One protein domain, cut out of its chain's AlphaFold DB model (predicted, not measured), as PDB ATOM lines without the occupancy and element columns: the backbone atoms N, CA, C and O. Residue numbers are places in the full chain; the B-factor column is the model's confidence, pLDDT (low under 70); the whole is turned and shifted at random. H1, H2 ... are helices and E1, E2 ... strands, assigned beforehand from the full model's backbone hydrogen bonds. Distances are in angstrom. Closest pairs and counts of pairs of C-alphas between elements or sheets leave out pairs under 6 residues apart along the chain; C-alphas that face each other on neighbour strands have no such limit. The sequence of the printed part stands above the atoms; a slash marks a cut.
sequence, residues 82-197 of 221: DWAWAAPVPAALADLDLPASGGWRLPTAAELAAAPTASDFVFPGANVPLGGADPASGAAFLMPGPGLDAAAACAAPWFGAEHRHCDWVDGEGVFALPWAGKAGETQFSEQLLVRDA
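What this domain is: This is residues 82 to 197 of the 221 residues of an uncharacterized protein of Albimonas donghaensis (UniProt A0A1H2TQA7). A rounded body with little regular structure, mostly loops, is folded about two small two-stranded sheets: antiparallel E1 and E4, near the two ends of the printed part, and short parallel E2 and E3. H1 lies far from the middle. The 116 printed residues run E1, H1, H2, E2, E3, E4, mixed in class, with only 27 residues in named elements. The whole is compact, radius of gyration of the C-alphas 12.8 A, spans 32 by 31 by 26 A.

Where its parts are: E1, residues 82 to 87, begins at C-alpha 82 (153.328, 142.324, 158.262) and is 15.7 A long. H1 is residues 109 to 113, H2 118 to 121, E2 140 to 142, E3 165 to 167. E4, residues 191 to 196, 17.2 A, ends at C-alpha 196 (153.645, 137.026, 161.323).

How they stand to each other: E1 and E4 are antiparallel at 154 degrees, with N 84 and O 193 2.9 A apart. The closest C-alphas of E1 and E3, Ala 87 and Cys 166, are 6.0 A apart. E2 and E3 are parallel at 32 degrees; N 142 and O 166 are 3.1 A apart. H1 and H2 are apart. In H1 every O i to N i+4 pair is within hydrogen-bond range; H2 is too short for one.

The domain as a whole: The printed part has no cut. H1 to H2 is a tight link; the others are long. Residues 99 to 101 are under pLDDT 70.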
ATOM      1  N   ASP A  82     153.827 141.621 159.441       97.25
ATOM      2  CA  ASP A  82     153.328 142.324 158.262       97.25
ATOM      3  C   ASP A  82     152.024 143.034 158.649       97.25
ATOM      4  O   ASP A  82     151.141 142.406 159.231       97.25
ATOM      5  N   TRP A  83     151.901 144.314 158.305       98.06
ATOM      6  CA  TRP A  83     150.754 145.179 158.584       98.06
ATOM      7  C   TRP A  83     150.102 145.617 157.279       98.06
ATOM      8  O   TRP A  83     150.771 146.197 156.421       98.06
ATOM      9  N   ALA A  84     148.805 145.364 157.133       97.25
ATOM     10  CA  ALA A  84     148.045 145.696 155.937       97.25
ATOM     11  C   ALA A  84     146.834 146.569 156.266       97.25
ATOM     12  O   ALA A  84     146.095 146.288 157.208       97.25
ATOM     13  N   TRP A  85     146.624 147.598 155.451       97.38
ATOM     14  CA  TRP A  85     145.465 148.477 155.520       97.38
ATOM     15  C   TRP A  85     144.298 147.828 154.761       97.38
ATOM     16  O   TRP A  85     144.360 147.684 153.537       97.38
ATOM     17  N   ALA A  86     143.298 147.333 155.491       94.75
ATOM     18  CA  ALA A  86     142.407 146.272 155.021       94.75
ATOM     19  C   ALA A  86     140.958 146.689 154.745       94.75
ATOM     20  O   ALA A  86     140.293 145.992 153.985       94.75
ATOM     21  N   ALA A  87     140.453 147.770 155.336       93.38
ATOM     22  CA  ALA A  87     139.124 148.291 155.017       93.38
ATOM     23  C   ALA A  87     138.920 149.713 155.552       93.38
ATOM     24  O   ALA A  87     139.547 150.054 156.560       93.38
ATOM     25  N   PRO A  88     137.976 150.468 154.951       93.25
ATOM     26  CA  PRO A  88     137.644 151.831 155.344       93.25
ATOM     27  C   PRO A  88     136.759 151.971 156.578       93.25
ATOM     28  O   PRO A  88     136.291 153.044 156.932       93.25
ATOM     29  N   VAL A  89     136.478 150.850 157.231       94.75
ATOM     30  CA  VAL A  89     135.640 150.785 158.419       94.75
ATOM     31  C   VAL A  89     136.128 149.639 159.304       94.75
ATOM     32  O   VAL A  89     136.810 148.731 158.809       94.75
ATOM     33  N   PRO A  90     135.757 149.619 160.597       93.94
ATOM     34  CA  PRO A  90     136.088 148.516 161.489       93.94
ATOM     35  C   PRO A  90     135.626 147.156 160.952       93.94
ATOM     36  O   PRO A  90     134.582 147.045 160.312       93.94
ATOM     37  N   ALA A  91     136.350 146.084 161.288       88.25
ATOM     38  CA  ALA A  91     136.096 144.731 160.780       88.25
ATOM     39  C   ALA A  91     134.663 144.222 161.002       88.25
ATOM     40  O   ALA A  91     134.138 143.487 160.172       88.25
ATOM     41  N   ALA A  92     134.018 144.629 162.099       86.69
ATOM     42  CA  ALA A  92     132.625 144.283 162.387       86.69
ATOM     43  C   ALA A  92     131.623 144.858 161.361       86.69
ATOM     44  O   ALA A  92     130.475 144.425 161.332       86.69
ATOM     45  N   LEU A  93     132.056 145.828 160.549       84.06
ATOM     46  CA  LEU A  93     131.285 146.499 159.503       84.06
ATOM     47  C   LEU A  93     131.804 146.206 158.083       84.06
ATOM     48  O   LEU A  93     131.106 146.521 157.129       84.06
ATOM     49  N   ALA A  94     133.004 145.633 157.939       80.06
ATOM     50  CA  ALA A  94     133.737 145.567 156.668       80.06
ATOM     51  C   ALA A  94     133.590 144.245 155.882       80.06
ATOM     52  O   ALA A  94     134.324 144.058 154.913       80.06
ATOM     53  N   ASP A  95     132.730 143.317 156.330       80.06
ATOM     54  CA  ASP A  95     132.581 141.938 155.806       80.06
ATOM     55  C   ASP A  95     133.910 141.339 155.302       80.06
ATOM     56  O   ASP A  95     134.096 141.026 154.122       80.06
ATOM     57  N   LEU A  96     134.901 141.286 156.202       82.19
ATOM     58  CA  LEU A  96     136.248 140.858 155.840       82.19
ATOM     59  C   LEU A  96     136.287 139.353 155.583       82.19
ATOM     60  O   LEU A  96     136.227 138.538 156.509       82.19
ATOM     61  N   ASP A  97     136.529 138.997 154.329       77.31
ATOM     62  CA  ASP A  97     136.899 137.657 153.900       77.31
ATOM     63  C   ASP A  97     138.372 137.420 154.247       77.31
ATOM     64  O   ASP A  97     139.243 137.427 153.379       77.31
ATOM     65  N   LEU A  98     138.683 137.229 155.533       73.94
ATOM     66  CA  LEU A  98     140.041 136.885 155.956       73.94
ATOM     67  C   LEU A  98     140.425 135.538 155.326       73.94
ATOM     68  O   LEU A  98     139.894 134.496 155.731       73.94
ATOM     69  N   PRO A  99     141.340 135.503 154.339       61.72
ATOM     70  CA  PRO A  99     141.625 134.261 153.656       61.72
ATOM     71  C   PRO A  99     142.316 133.312 154.636       61.72
ATOM     72  O   PRO A  99     143.370 133.628 155.193       61.72
ATOM     73  N   ALA A 100     141.764 132.102 154.801       55.38
ATOM     74  CA  ALA A 100     142.383 131.045 155.611       55.38
ATOM     75  C   ALA A 100     143.846 130.780 155.188       55.38
ATOM     76  O   ALA A 100     144.695 130.401 155.996       55.38
ATOM     77  N   SER A 101     144.163 131.028 153.913       57.31
ATOM     78  CA  SER A 101     145.505 130.991 153.343       57.31
ATOM     79  C   SER A 101     146.180 132.364 153.410       57.31
ATOM     80  O   SER A 101     146.052 133.183 152.504       57.31
ATOM     81  N   GLY A 102     146.957 132.623 154.457       78.12
ATOM     82  CA  GLY A 102     147.761 133.848 154.518       78.12
ATOM     83  C   GLY A 102     148.259 134.217 155.902       78.12
ATOM     84  O   GLY A 102     149.259 134.923 155.996       78.12
ATOM     85  N   GLY A 103     147.607 133.696 156.946       89.25
ATOM     86  CA  GLY A 103     147.930 133.995 158.343       89.25
ATOM     87  C   GLY A 103     147.467 135.380 158.798       89.25
ATOM     88  O   GLY A 103     147.844 135.802 159.885       89.25
ATOM     89  N   TRP A 104     146.684 136.082 157.972       92.69
ATOM     90  CA  TRP A 104     146.135 137.392 158.299       92.69
ATOM     91  C   TRP A 104     145.041 137.272 159.354       92.69
ATOM     92  O   TRP A 104     144.189 136.387 159.289       92.69
ATOM     93  N   ARG A 105     145.074 138.177 160.324       94.38
ATOM     94  CA  ARG A 105     144.115 138.280 161.419       94.38
ATOM     95  C   ARG A 105     143.997 139.724 161.882       94.38
ATOM     96  O   ARG A 105     144.834 140.564 161.551       94.38
ATOM     97  N   LEU A 106     142.993 139.987 162.709       95.06
ATOM     98  CA  LEU A 106     142.938 141.241 163.447       95.06
ATOM     99  C   LEU A 106     144.142 141.344 164.407       95.06
ATOM    100  O   LEU A 106     144.547 140.330 165.001       95.06
ATOM    101  N   PRO A 107     144.730 142.541 164.564       96.31
ATOM    102  CA  PRO A 107     145.738 142.787 165.584       96.31
ATOM    103  C   PRO A 107     145.154 142.577 166.981       96.31
ATOM    104  O   PRO A 107     143.994 142.889 167.249       96.31
ATOM    105  N   THR A 108     145.967 142.068 167.899       96.62
ATOM    106  CA  THR A 108     145.647 142.113 169.329       96.62
ATOM    107  C   THR A 108     145.776 143.546 169.844       96.62
ATOM    108  O   THR A 108     146.480 144.363 169.254       96.62
ATOM    109  N   ALA A 109     145.172 143.855 170.995       96.38
ATOM    110  CA  ALA A 109     145.299 145.182 171.605       96.38
ATOM    111  C   ALA A 109     146.767 145.583 171.874       96.38
ATOM    112  O   ALA A 109     147.129 146.746 171.716       96.38
ATOM    113  N   ALA A 110     147.619 144.620 172.249       97.00
ATOM    114  CA  ALA A 110     149.039 144.862 172.497       97.00
ATOM    115  C   ALA A 110     149.809 145.187 171.208       97.00
ATOM    116  O   ALA A 110     150.627 146.100 171.197       97.00
ATOM    117  N   GLU A 111     149.526 144.478 170.114       97.81
ATOM    118  CA  GLU A 111     150.122 144.780 168.809       97.81
ATOM    119  C   GLU A 111     149.624 146.121 168.288       97.81
ATOM    120  O   GLU A 111     150.414 146.927 167.811       97.81
ATOM    121  N   LEU A 112     148.324 146.391 168.426       97.06
ATOM    122  CA  LEU A 112     147.717 147.630 167.963       97.06
ATOM    123  C   LEU A 112     148.288 148.851 168.701       97.06
ATOM    124  O   LEU A 112     148.439 149.914 168.105       97.06
ATOM    125  N   ALA A 113     148.695 148.708 169.967       96.44
ATOM    126  CA  ALA A 113     149.422 149.751 170.692       96.44
ATOM    127  C   ALA A 113     150.773 150.120 170.039       96.44
ATOM    128  O   ALA A 113     151.231 151.247 170.203       96.44
ATOM    129  N   ALA A 114     151.374 149.201 169.278       96.44
ATOM    130  CA  ALA A 114     152.586 149.401 168.482       96.44
ATOM    131  C   ALA A 114     152.299 149.529 166.970       96.44
ATOM    132  O   ALA A 114     153.215 149.413 166.155       96.44
ATOM    133  N   ALA A 115     151.035 149.746 166.582       97.50
ATOM    134  CA  ALA A 115     150.652 149.838 165.180       97.50
ATOM    135  C   ALA A 115     151.396 150.972 164.449       97.50
ATOM    136  O   ALA A 115     151.672 152.019 165.044       97.50
ATOM    137  N   PRO A 116     151.685 150.794 163.148       97.94
ATOM    138  CA  PRO A 116     152.162 151.877 162.299       97.94
ATOM    139  C   PRO A 116     151.131 153.003 162.177       97.94
ATOM    140  O   PRO A 116     149.952 152.804 162.430       97.94
ATOM    141  N   THR A 117     151.572 154.176 161.742       97.62
ATOM    142  CA  THR A 117     150.709 155.291 161.317       97.62
ATOM    143  C   THR A 117     150.407 155.203 159.820       97.62
ATOM    144  O   THR A 117     151.068 154.457 159.099       97.62
ATOM    145  N   ALA A 118     149.439 155.980 159.326       97.94
ATOM    146  CA  ALA A 118     149.108 156.044 157.900       97.94
ATOM    147  C   ALA A 118     150.337 156.397 157.042       97.94
ATOM    148  O   ALA A 118     150.603 155.748 156.032       97.94
ATOM    149  N   SER A 119     151.154 157.353 157.496       97.69
ATOM    150  CA  SER A 119     152.377 157.783 156.804       97.69
ATOM    151  C   SER A 119     153.417 156.671 156.638       97.69
ATOM    152  O   SER A 119     154.194 156.710 155.690       97.69
ATOM    153  N   ASP A 120     153.425 155.649 157.502       98.38
ATOM    154  CA  ASP A 120     154.347 154.513 157.362       98.38
ATOM    155  C   ASP A 120     154.014 153.635 156.138       98.38
ATOM    156  O   ASP A 120     154.867 152.876 155.676       98.38
ATOM    157  N   PHE A 121     152.798 153.734 155.588       98.50
ATOM    158  CA  PHE A 121     152.394 153.029 154.367       98.50
ATOM    159  C   PHE A 121     152.840 153.739 153.083       98.50
ATOM    160  O   PHE A 121     152.656 153.181 152.001       98.50
ATOM    161  N   VAL A 122     153.446 154.928 153.173       98.50
ATOM    162  CA  VAL A 122     153.993 155.666 152.027       98.50
ATOM    163  C   VAL A 122     155.426 155.207 151.780       98.50
ATOM    164  O   VAL A 122     156.328 155.480 152.572       98.50
ATOM    165  N   PHE A 123     155.669 154.500 150.674       98.19
ATOM    166  CA  PHE A 123     157.020 154.057 150.321       98.19
ATOM    167  C   PHE A 123     157.213 153.856 148.811       98.19
ATOM    168  O   PHE A 123     156.263 153.557 148.079       98.19
ATOM    169  N   PRO A 124     158.461 153.965 148.307       97.75
ATOM    170  CA  PRO A 124     158.760 153.707 146.904       97.75
ATOM    171  C   PRO A 124     158.338 152.301 146.468       97.75
ATOM    172  O   PRO A 124     158.800 151.296 147.006       97.75
ATOM    173  N   GLY A 125     157.490 152.237 145.442       97.25
ATOM    174  CA  GLY A 125     157.006 150.978 144.877       97.25
ATOM    175  C   GLY A 125     155.770 150.397 145.562       97.25
ATOM    176  O   GLY A 125     155.367 149.294 145.187       97.25
ATOM    177  N   ALA A 126     155.157 151.115 146.509       98.44
ATOM    178  CA  ALA A 126     153.844 150.765 147.040       98.44
ATOM    179  C   ALA A 126     152.785 150.655 145.924       98.44
ATOM    180  O   ALA A 126     152.933 151.238 144.845       98.44
ATOM    181  N   ASN A 127     151.745 149.847 146.148       98.38
ATOM    182  CA  ASN A 127     150.842 149.417 145.079       98.38
ATOM    183  C   ASN A 127     149.915 150.515 144.541       98.38
ATOM    184  O   ASN A 127     149.551 150.434 143.369       98.38
ATOM    185  N   VAL A 128     149.552 151.526 145.337       98.50
ATOM    186  CA  VAL A 128     148.672 152.618 144.895       98.50
ATOM    187  C   VAL A 128     149.500 153.869 144.576       98.50
ATOM    188  O   VAL A 128     150.062 154.469 145.494       98.50
ATOM    189  N   PRO A 129     149.589 154.305 143.304       98.31
ATOM    190  CA  PRO A 129     150.231 155.569 142.945       98.31
ATOM    191  C   PRO A 129     149.491 156.776 143.537       98.31
ATOM    192  O   PRO A 129     148.268 156.745 143.680       98.31
ATOM    193  N   LEU A 130     150.208 157.876 143.794       97.62
ATOM    194  CA  LEU A 130     149.586 159.130 144.231       97.62
ATOM    195  C   LEU A 130     148.531 159.598 143.213       97.62
ATOM    196  O   LEU A 130     148.843 159.787 142.037       97.62
ATOM    197  N   GLY A 131     147.289 159.784 143.668       96.12
ATOM    198  CA  GLY A 131     146.168 160.203 142.818       96.12
ATOM    199  C   GLY A 131     145.721 159.159 141.786       96.12
ATOM    200  O   GLY A 131     145.018 159.505 140.837       96.12
ATOM    201  N   GLY A 132     146.144 157.902 141.938       97.31
ATOM    202  CA  GLY A 132     145.828 156.807 141.028       97.31
ATOM    203  C   GLY A 132     145.209 155.601 141.729       97.31
ATOM    204  O   GLY A 132     144.780 155.665 142.879       97.31
ATOM    205  N   ALA A 133     145.179 154.486 141.002       97.94
ATOM    206  CA  ALA A 133     144.749 153.193 141.512       97.94
ATOM    207  C   ALA A 133     145.787 152.115 141.179       97.94
ATOM    208  O   ALA A 133     146.469 152.195 140.152       97.94
ATOM    209  N   ASP A 134     145.887 151.100 142.031       97.25
ATOM    210  CA  ASP A 134     146.692 149.905 141.797       97.25
ATOM    211  C   ASP A 134     146.188 149.178 140.537       97.25
ATOM    212  O   ASP A 134     145.032 148.745 140.502       97.25
ATOM    213  N   PRO A 135     147.019 148.991 139.498       93.12
ATOM    214  CA  PRO A 135     146.597 148.335 138.263       93.12
ATOM    215  C   PRO A 135     146.217 146.858 138.446       93.12
ATOM    216  O   PRO A 135     145.503 146.316 137.603       93.12
ATOM    217  N   ALA A 136     146.695 146.190 139.502       91.44
ATOM    218  CA  ALA A 136     146.404 144.777 139.740       91.44
ATOM    219  C   ALA A 136     145.051 144.562 140.431       91.44
ATOM    220  O   ALA A 136     144.321 143.635 140.083       91.44
ATOM    221  N   SER A 137     144.723 145.407 141.409       92.25
ATOM    222  CA  SER A 137     143.557 145.220 142.286       92.25
ATOM    223  C   SER A 137     142.466 146.285 142.117       92.25
ATOM    224  O   SER A 137     141.303 146.066 142.470       92.25
ATOM    225  N   GLY A 138     142.821 147.438 141.551       95.00
ATOM    226  CA  GLY A 138     142.000 148.641 141.557       95.00
ATOM    227  C   GLY A 138     141.962 149.355 142.910       95.00
ATOM    228  O   GLY A 138     141.107 150.221 143.069       95.00
ATOM    229  N   ALA A 139     142.830 148.998 143.870       96.69
ATOM    230  CA  ALA A 139     142.952 149.711 145.142       96.69
ATOM    231  C   ALA A 139     143.231 151.200 144.906       96.69
ATOM    232  O   ALA A 139     144.110 151.531 144.113       96.69
ATOM    233  N   ALA A 140     142.540 152.087 145.612       97.88
ATOM    234  CA  ALA A 140     142.794 153.526 145.580       97.88
ATOM    235  C   ALA A 140     142.756 154.119 146.995       97.88
ATOM    236  O   ALA A 140     142.191 153.516 147.903       97.88
ATOM    237  N   PHE A 141     143.322 155.311 147.171       98.00
ATOM    238  CA  PHE A 141     143.067 156.112 148.368       98.00
ATOM    239  C   PHE A 141     141.956 157.114 148.080       98.00
ATOM    240  O   PHE A 141     142.068 157.892 147.126       98.00
ATOM    241  N   LEU A 142     140.899 157.105 148.891       96.75
ATOM    242  CA  LEU A 142     139.946 158.213 148.907       96.75
ATOM    243  C   LEU A 142     140.338 159.207 149.990       96.75
ATOM    244  O   LEU A 142     141.187 158.936 150.841       96.75
ATOM    245  N   MET A 143     139.719 160.386 149.906       94.75
ATOM    246  CA  MET A 143     139.948 161.489 150.832       94.75
ATOM    247  C   MET A 143     141.449 161.744 151.038       94.75
ATOM    248  O   MET A 143     141.946 161.593 152.146       94.75
ATOM    249  N   PRO A 144     142.218 162.088 149.989       94.19
ATOM    250  CA  PRO A 144     143.634 162.389 150.163       94.19
ATOM    251  C   PRO A 144     143.805 163.561 151.137       94.19
ATOM    252  O   PRO A 144     143.014 164.506 151.144       94.19
ATOM    253  N   GLY A 145     144.854 163.513 151.951       94.19
ATOM    254  CA  GLY A 145     145.101 164.504 152.993       94.19
ATOM    255  C   GLY A 145     146.590 164.718 153.257       94.19
ATOM    256  O   GLY A 145     147.434 164.204 152.518       94.19
ATOM    257  N   PRO A 146     146.933 165.485 154.306       96.19
ATOM    258  CA  PRO A 146     148.319 165.685 154.710       96.19
ATOM    259  C   PRO A 146     149.059 164.351 154.872       96.19
ATOM    260  O   PRO A 146     148.502 163.386 155.392       96.19
ATOM    261  N   GLY A 147     150.314 164.304 154.424       94.19
ATOM    262  CA  GLY A 147     151.166 163.114 154.521       94.19
ATOM    263  C   GLY A 147     151.042 162.113 153.368       94.19
ATOM    264  O   GLY A 147     151.927 161.277 153.237       94.19
ATOM    265  N   LEU A 148     150.023 162.210 152.503       97.31
ATOM    266  CA  LEU A 148     149.959 161.417 151.268       97.31
ATOM    267  C   LEU A 148     150.641 162.173 150.121       97.31
ATOM    268  O   LEU A 148     149.991 162.886 149.357       97.31
ATOM    269  N   ASP A 149     151.961 162.051 150.018       97.31
ATOM    270  CA  ASP A 149     152.794 162.781 149.050       97.31
ATOM    271  C   ASP A 149     153.462 161.884 147.991       97.31
ATOM    272  O   ASP A 149     154.112 162.379 147.066       97.31
ATOM    273  N   ALA A 150     153.267 160.569 148.082       98.19
ATOM    274  CA  ALA A 150     153.786 159.587 147.142       98.19
ATOM    275  C   ALA A 150     152.870 158.355 147.054       98.19
ATOM    276  O   ALA A 150     151.733 158.358 147.525       98.19
ATOM    277  N   ALA A 151     153.358 157.302 146.394       98.44
ATOM    278  CA  ALA A 151     152.670 156.020 146.370       98.44
ATOM    279  C   ALA A 151     152.551 155.441 147.787       98.44
ATOM    280  O   ALA A 151     153.500 155.513 148.572       98.44
ATOM    281  N   ALA A 152     151.408 154.826 148.082       98.69
ATOM    282  CA  ALA A 152     151.123 154.236 149.380       98.69
ATOM    283  C   ALA A 152     150.494 152.845 149.253       98.69
ATOM    284  O   ALA A 152     149.946 152.472 148.213       98.69
ATOM    285  N   ALA A 153     150.633 152.045 150.306       98.56
ATOM    286  CA  ALA A 153     150.145 150.678 150.343       98.56
ATOM    287  C   ALA A 153     148.697 150.622 150.847       98.56
ATOM    288  O   ALA A 153     148.421 151.004 151.980       98.56
ATOM    289  N   CYS A 154     147.795 150.090 150.023       98.00
ATOM    290  CA  CYS A 154     146.412 149.794 150.399       98.00
ATOM    291  C   CYS A 154     146.069 148.363 149.986       98.00
ATOM    292  O   CYS A 154     146.229 147.981 148.821       98.00
ATOM    293  N   ALA A 155     145.589 147.568 150.942       96.25
ATOM    294  CA  ALA A 155     145.300 146.155 150.748       96.25
ATOM    295  C   ALA A 155     143.805 145.817 150.773       96.25
ATOM    296  O   ALA A 155     143.469 144.640 150.666       96.25
ATOM    297  N   ALA A 156     142.916 146.808 150.868       94.56
ATOM    298  CA  ALA A 156     141.485 146.565 151.035       94.56
ATOM    299  C   ALA A 156     140.864 145.553 150.044       94.56
ATOM    300  O   ALA A 156     140.222 144.605 150.504       94.56
ATOM    301  N   PRO A 157     141.143 145.606 148.721       92.44
ATOM    302  CA  PRO A 157     140.554 144.644 147.783       92.44
ATOM    303  C   PRO A 157     141.024 143.188 147.959       92.44
ATOM    304  O   PRO A 157     140.502 142.292 147.296       92.44
ATOM    305  N   TRP A 158     142.048 142.941 148.782       91.06
ATOM    306  CA  TRP A 158     142.579 141.602 149.052       91.06
ATOM    307  C   TRP A 158     141.929 140.941 150.272       91.06
ATOM    308  O   TRP A 158     142.194 139.767 150.520       91.06
ATOM    309  N   PHE A 159     141.096 141.669 151.021       90.88
ATOM    310  CA  PHE A 159     140.459 141.191 152.254       90.88
ATOM    311  C   PHE A 159     138.937 141.310 152.256       90.88
ATOM    312  O   PHE A 159     138.305 140.968 153.248       90.88
ATOM    313  N   GLY A 160     138.343 141.772 151.162       83.75
ATOM    314  CA  GLY A 160     136.899 141.861 151.015       83.75
ATOM    315  C   GLY A 160     136.516 142.129 149.568       83.75
ATOM    316  O   GLY A 160     137.315 142.618 148.765       83.75
ATOM    317  N   ALA A 161     135.280 141.785 149.218       79.94
ATOM    318  CA  ALA A 161     134.738 142.081 147.895       79.94
ATOM    319  C   ALA A 161     134.145 143.497 147.805       79.94
ATOM    320  O   ALA A 161     133.993 144.022 146.702       79.94
ATOM    321  N   GLU A 162     133.800 144.111 148.937       84.94
ATOM    322  CA  GLU A 162     133.035 145.361 148.962       84.94
ATOM    323  C   GLU A 162     133.918 146.604 148.836       84.94
ATOM    324  O   GLU A 162     133.579 147.557 148.130       84.94
ATOM    325  N   HIS A 163     135.093 146.579 149.463       89.38
ATOM    326  CA  HIS A 163     135.960 147.744 149.558       89.38
ATOM    327  C   HIS A 163     137.135 147.653 148.588       89.38
ATOM    328  O   HIS A 163     137.947 146.731 148.620       89.38
ATOM    329  N   ARG A 164     137.244 148.662 147.718       92.44
ATOM    330  CA  ARG A 164     138.387 148.848 146.809       92.44
ATOM    331  C   ARG A 164     139.257 150.043 147.181       92.44
ATOM    332  O   ARG A 164     140.003 150.550 146.347       92.44
ATOM    333  N   HIS A 165     139.124 150.535 148.399       95.88
ATOM    334  CA  HIS A 165     139.822 151.726 148.832       95.88
ATOM    335  C   HIS A 165     140.175 151.670 150.307       95.88
ATOM    336  O   HIS A 165     139.612 150.875 151.056       95.88
ATOM    337  N   CYS A 166     141.119 152.528 150.664       97.38
ATOM    338  CA  CYS A 166     141.445 152.919 152.023       97.38
ATOM    339  C   CYS A 166     141.184 154.433 152.113       97.38
ATOM    340  O   CYS A 166     141.587 155.156 151.189       97.38
ATOM    341  N   ASP A 167     140.534 154.929 153.163       97.00
ATOM    342  CA  ASP A 167     140.302 156.365 153.319       97.00
ATOM    343  C   ASP A 167     141.444 156.985 154.118       97.00
ATOM    344  O   ASP A 167     141.644 156.747 155.307       97.00
ATOM    345  N   TRP A 168     142.262 157.788 153.433       97.44
ATOM    346  CA  TRP A 168     143.544 158.226 153.983       97.44
ATOM    347  C   TRP A 168     143.394 158.997 155.301       97.44
ATOM    348  O   TRP A 168     144.155 158.786 156.243       97.44
ATOM    349  N   VAL A 169     142.411 159.897 155.362       96.81
ATOM    350  CA  VAL A 169     142.168 160.776 156.519       96.81
ATOM    351  C   VAL A 169     141.735 160.042 157.776       96.81
ATOM    352  O   VAL A 169     141.932 160.582 158.866       96.81
ATOM    353  N   ASP A 170     141.203 158.833 157.624       96.62
ATOM    354  CA  ASP A 170     140.726 157.999 158.719       96.62
ATOM    355  C   ASP A 170     141.827 157.084 159.280       96.62
ATOM    356  O   ASP A 170     141.627 156.369 160.267       96.62
ATOM    357  N   GLY A 171     143.028 157.158 158.694       95.94
ATOM    358  CA  GLY A 171     144.211 156.487 159.196       95.94
ATOM    359  C   GLY A 171     144.915 157.217 160.339       95.94
ATOM    360  O   GLY A 171     144.935 158.450 160.441       95.94
ATOM    361  N   GLU A 172     145.556 156.436 161.212       96.88
ATOM    362  CA  GLU A 172     146.193 156.990 162.404       96.88
ATOM    363  C   GLU A 172     147.345 157.933 162.073       96.88
ATOM    364  O   GLU A 172     148.228 157.620 161.277       96.88
ATOM    365  N   GLY A 173     147.354 159.091 162.734       94.81
ATOM    366  CA  GLY A 173     148.383 160.117 162.566       94.81
ATOM    367  C   GLY A 173     148.047 161.215 161.551       94.81
ATOM    368  O   GLY A 173     148.797 162.186 161.490       94.81
ATOM    369  N   VAL A 174     146.928 161.131 160.817       93.00
ATOM    370  CA  VAL A 174     146.517 162.195 159.876       93.00
ATOM    371  C   VAL A 174     145.731 163.301 160.590       93.00
ATOM    372  O   VAL A 174     146.190 164.440 160.655       93.00
ATOM    373  N   PHE A 175     144.588 162.970 161.204       92.94
ATOM    374  CA  PHE A 175     143.760 163.913 161.982       92.94
ATOM    375  C   PHE A 175     143.491 163.453 163.420       92.94
ATOM    376  O   PHE A 175     142.440 163.730 163.991       92.94
ATOM    377  N   ALA A 176     144.456 162.743 164.014       84.88
ATOM    378  CA  ALA A 176     144.341 162.145 165.349       84.88
ATOM    379  C   ALA A 176     143.173 161.147 165.505       84.88
ATOM    380  O   ALA A 176     142.772 160.835 166.627       84.88
ATOM    381  N   LEU A 177     142.655 160.621 164.390       90.31
ATOM    382  CA  LEU A 177     141.759 159.472 164.393       90.31
ATOM    383  C   LEU A 177     142.581 158.215 164.688       90.31
ATOM    384  O   LEU A 177     143.659 158.065 164.119       90.31
ATOM    385  N   PRO A 178     142.152 157.338 165.603       96.38
ATOM    386  CA  PRO A 178     142.867 156.101 165.855       96.38
ATOM    387  C   PRO A 178     142.387 155.000 164.897       96.38
ATOM    388  O   PRO A 178     141.244 155.026 164.430       96.38
ATOM    389  N   TRP A 179     143.240 154.001 164.651       97.81
ATOM    390  CA  TRP A 179     142.826 152.788 163.938       97.81
ATOM    391  C   TRP A 179     141.662 152.077 164.628       97.81
ATOM    392  O   TRP A 179     141.509 152.151 165.854       97.81
ATOM    393  N   ALA A 180     140.911 151.292 163.856       97.38
ATOM    394  CA  ALA A 180     139.921 150.387 164.416       97.38
ATOM    395  C   ALA A 180     140.569 149.401 165.410       97.38
ATOM    396  O   ALA A 180     141.633 148.828 165.156       97.38
ATOM    397  N   GLY A 181     139.919 149.201 166.554       95.38
ATOM    398  CA  GLY A 181     140.350 148.428 167.714       95.38
ATOM    399  C   GLY A 181     141.018 149.254 168.822       95.38
ATOM    400  O   GLY A 181     141.304 148.707 169.891       95.38
ATOM    401  N   LYS A 182     141.289 150.550 168.607       96.75
ATOM    402  CA  LYS A 182     141.881 151.441 169.622       96.75
ATOM    403  C   LYS A 182     140.824 152.231 170.394       96.75
ATOM    404  O   LYS A 182     139.717 152.482 169.930       96.75
ATOM    405  N   ALA A 183     141.199 152.689 171.590       95.25
ATOM    406  CA  ALA A 183     140.373 153.615 172.357       95.25
ATOM    407  C   ALA A 183     140.155 154.920 171.571       95.25
ATOM    408  O   ALA A 183     141.118 155.550 171.141       95.25
ATOM    409  N   GLY A 184     138.891 155.326 171.425       94.31
ATOM    410  CA  GLY A 184     138.509 156.506 170.644       94.31
ATOM    411  C   GLY A 184     138.242 156.232 169.162       94.31
ATOM    412  O   GLY A 184     138.052 157.191 168.420       94.31
ATOM    413  N   GLU A 185     138.225 154.965 168.730       95.81
ATOM    414  CA  GLU A 185     137.798 154.601 167.376       95.81
ATOM    415  C   GLU A 185     136.377 155.086 167.058       95.81
ATOM    416  O   GLU A 185     135.538 155.295 167.943       95.81
ATOM    417  N   THR A 186     136.102 155.238 165.768       95.25
ATOM    418  CA  THR A 186     134.782 155.580 165.241       95.25
ATOM    419  C   THR A 186     134.344 154.548 164.203       95.25
ATOM    420  O   THR A 186     135.119 153.688 163.800       95.25
ATOM    421  N   GLN A 187     133.104 154.648 163.718       94.75
ATOM    422  CA  GLN A 187     132.629 153.797 162.616       94.75
ATOM    423  C   GLN A 187     133.369 154.028 161.286       94.75
ATOM    424  O   GLN A 187     133.230 153.209 160.387       94.75
ATOM    425  N   PHE A 188     134.125 155.124 161.174       94.31
ATOM    426  CA  PHE A 188     134.967 155.447 160.020       94.31
ATOM    427  C   PHE A 188     136.432 155.077 160.258       94.31
ATOM    428  O   PHE A 188     137.247 155.234 159.369       94.31
ATOM    429  N   SER A 189     136.797 154.608 161.458       96.06
ATOM    430  CA  SER A 189     138.176 154.207 161.721       96.06
ATOM    431  C   SER A 189     138.565 153.049 160.812       96.06
ATOM    432  O   SER A 189     137.919 152.002 160.788       96.06
ATOM    433  N   GLU A 190     139.670 153.225 160.111       96.44
ATOM    434  CA  GLU A 190     140.167 152.240 159.169       96.44
ATOM    435  C   GLU A 190     140.681 150.984 159.883       96.44
ATOM    436  O   GLU A 190     141.263 151.037 160.976       96.44
ATOM    437  N   GLN A 191     140.507 149.831 159.244       97.06
ATOM    438  CA  GLN A 191     140.898 148.545 159.798       97.06
ATOM    439  C   GLN A 191     142.282 148.112 159.318       97.06
ATOM    440  O   GLN A 191     142.532 147.961 158.121       97.06
ATOM    441  N   LEU A 192     143.157 147.792 160.272       97.62
ATOM    442  CA  LEU A 192     144.408 147.081 160.013       97.62
ATOM    443  C   LEU A 192     144.236 145.565 160.154       97.62
ATOM    444  O   LEU A 192     143.471 145.087 160.993       97.62
ATOM    445  N   LEU A 193     145.025 144.809 159.398       96.25
ATOM    446  CA  LEU A 193     145.266 143.384 159.610       96.25
ATOM    447  C   LEU A 193     146.753 143.124 159.802       96.25
ATOM    448  O   LEU A 193     147.600 143.833 159.257       96.25
ATOM    449  N   VAL A 194     147.058 142.070 160.552       96.56
ATOM    450  CA  VAL A 194     148.425 141.600 160.772       96.56
ATOM    451  C   VAL A 194     148.581 140.129 160.462       96.56
ATOM    452  O   VAL A 194     147.639 139.345 160.564       96.56
ATOM    453  N   ARG A 195     149.808 139.748 160.136       95.12
ATOM    454  CA  ARG A 195     150.286 138.368 160.200       95.12
ATOM    455  C   ARG A 195     151.734 138.360 160.656       95.12
ATOM    456  O   ARG A 195     152.431 139.362 160.508       95.12
ATOM    457  N   ASP A 196     152.214 137.205 161.098       94.31
ATOM    458  CA  ASP A 196     153.645 137.026 161.323       94.31
ATOM    459  C   ASP A 196     154.402 137.264 160.014       94.31
ATOM    460  O   ASP A 196     154.094 136.671 158.969       94.31
ATOM    461  N   ALA A 197     155.405 138.139 160.066       92.62
ATOM    462  CA  ALA A 197     156.275 138.360 158.932       92.62
ATOM    463  C   ALA A 197     157.027 137.057 158.664       92.62
ATOM    464  O   ALA A 197     157.849 136.603 159.466       92.62
TER     465      ALA A 197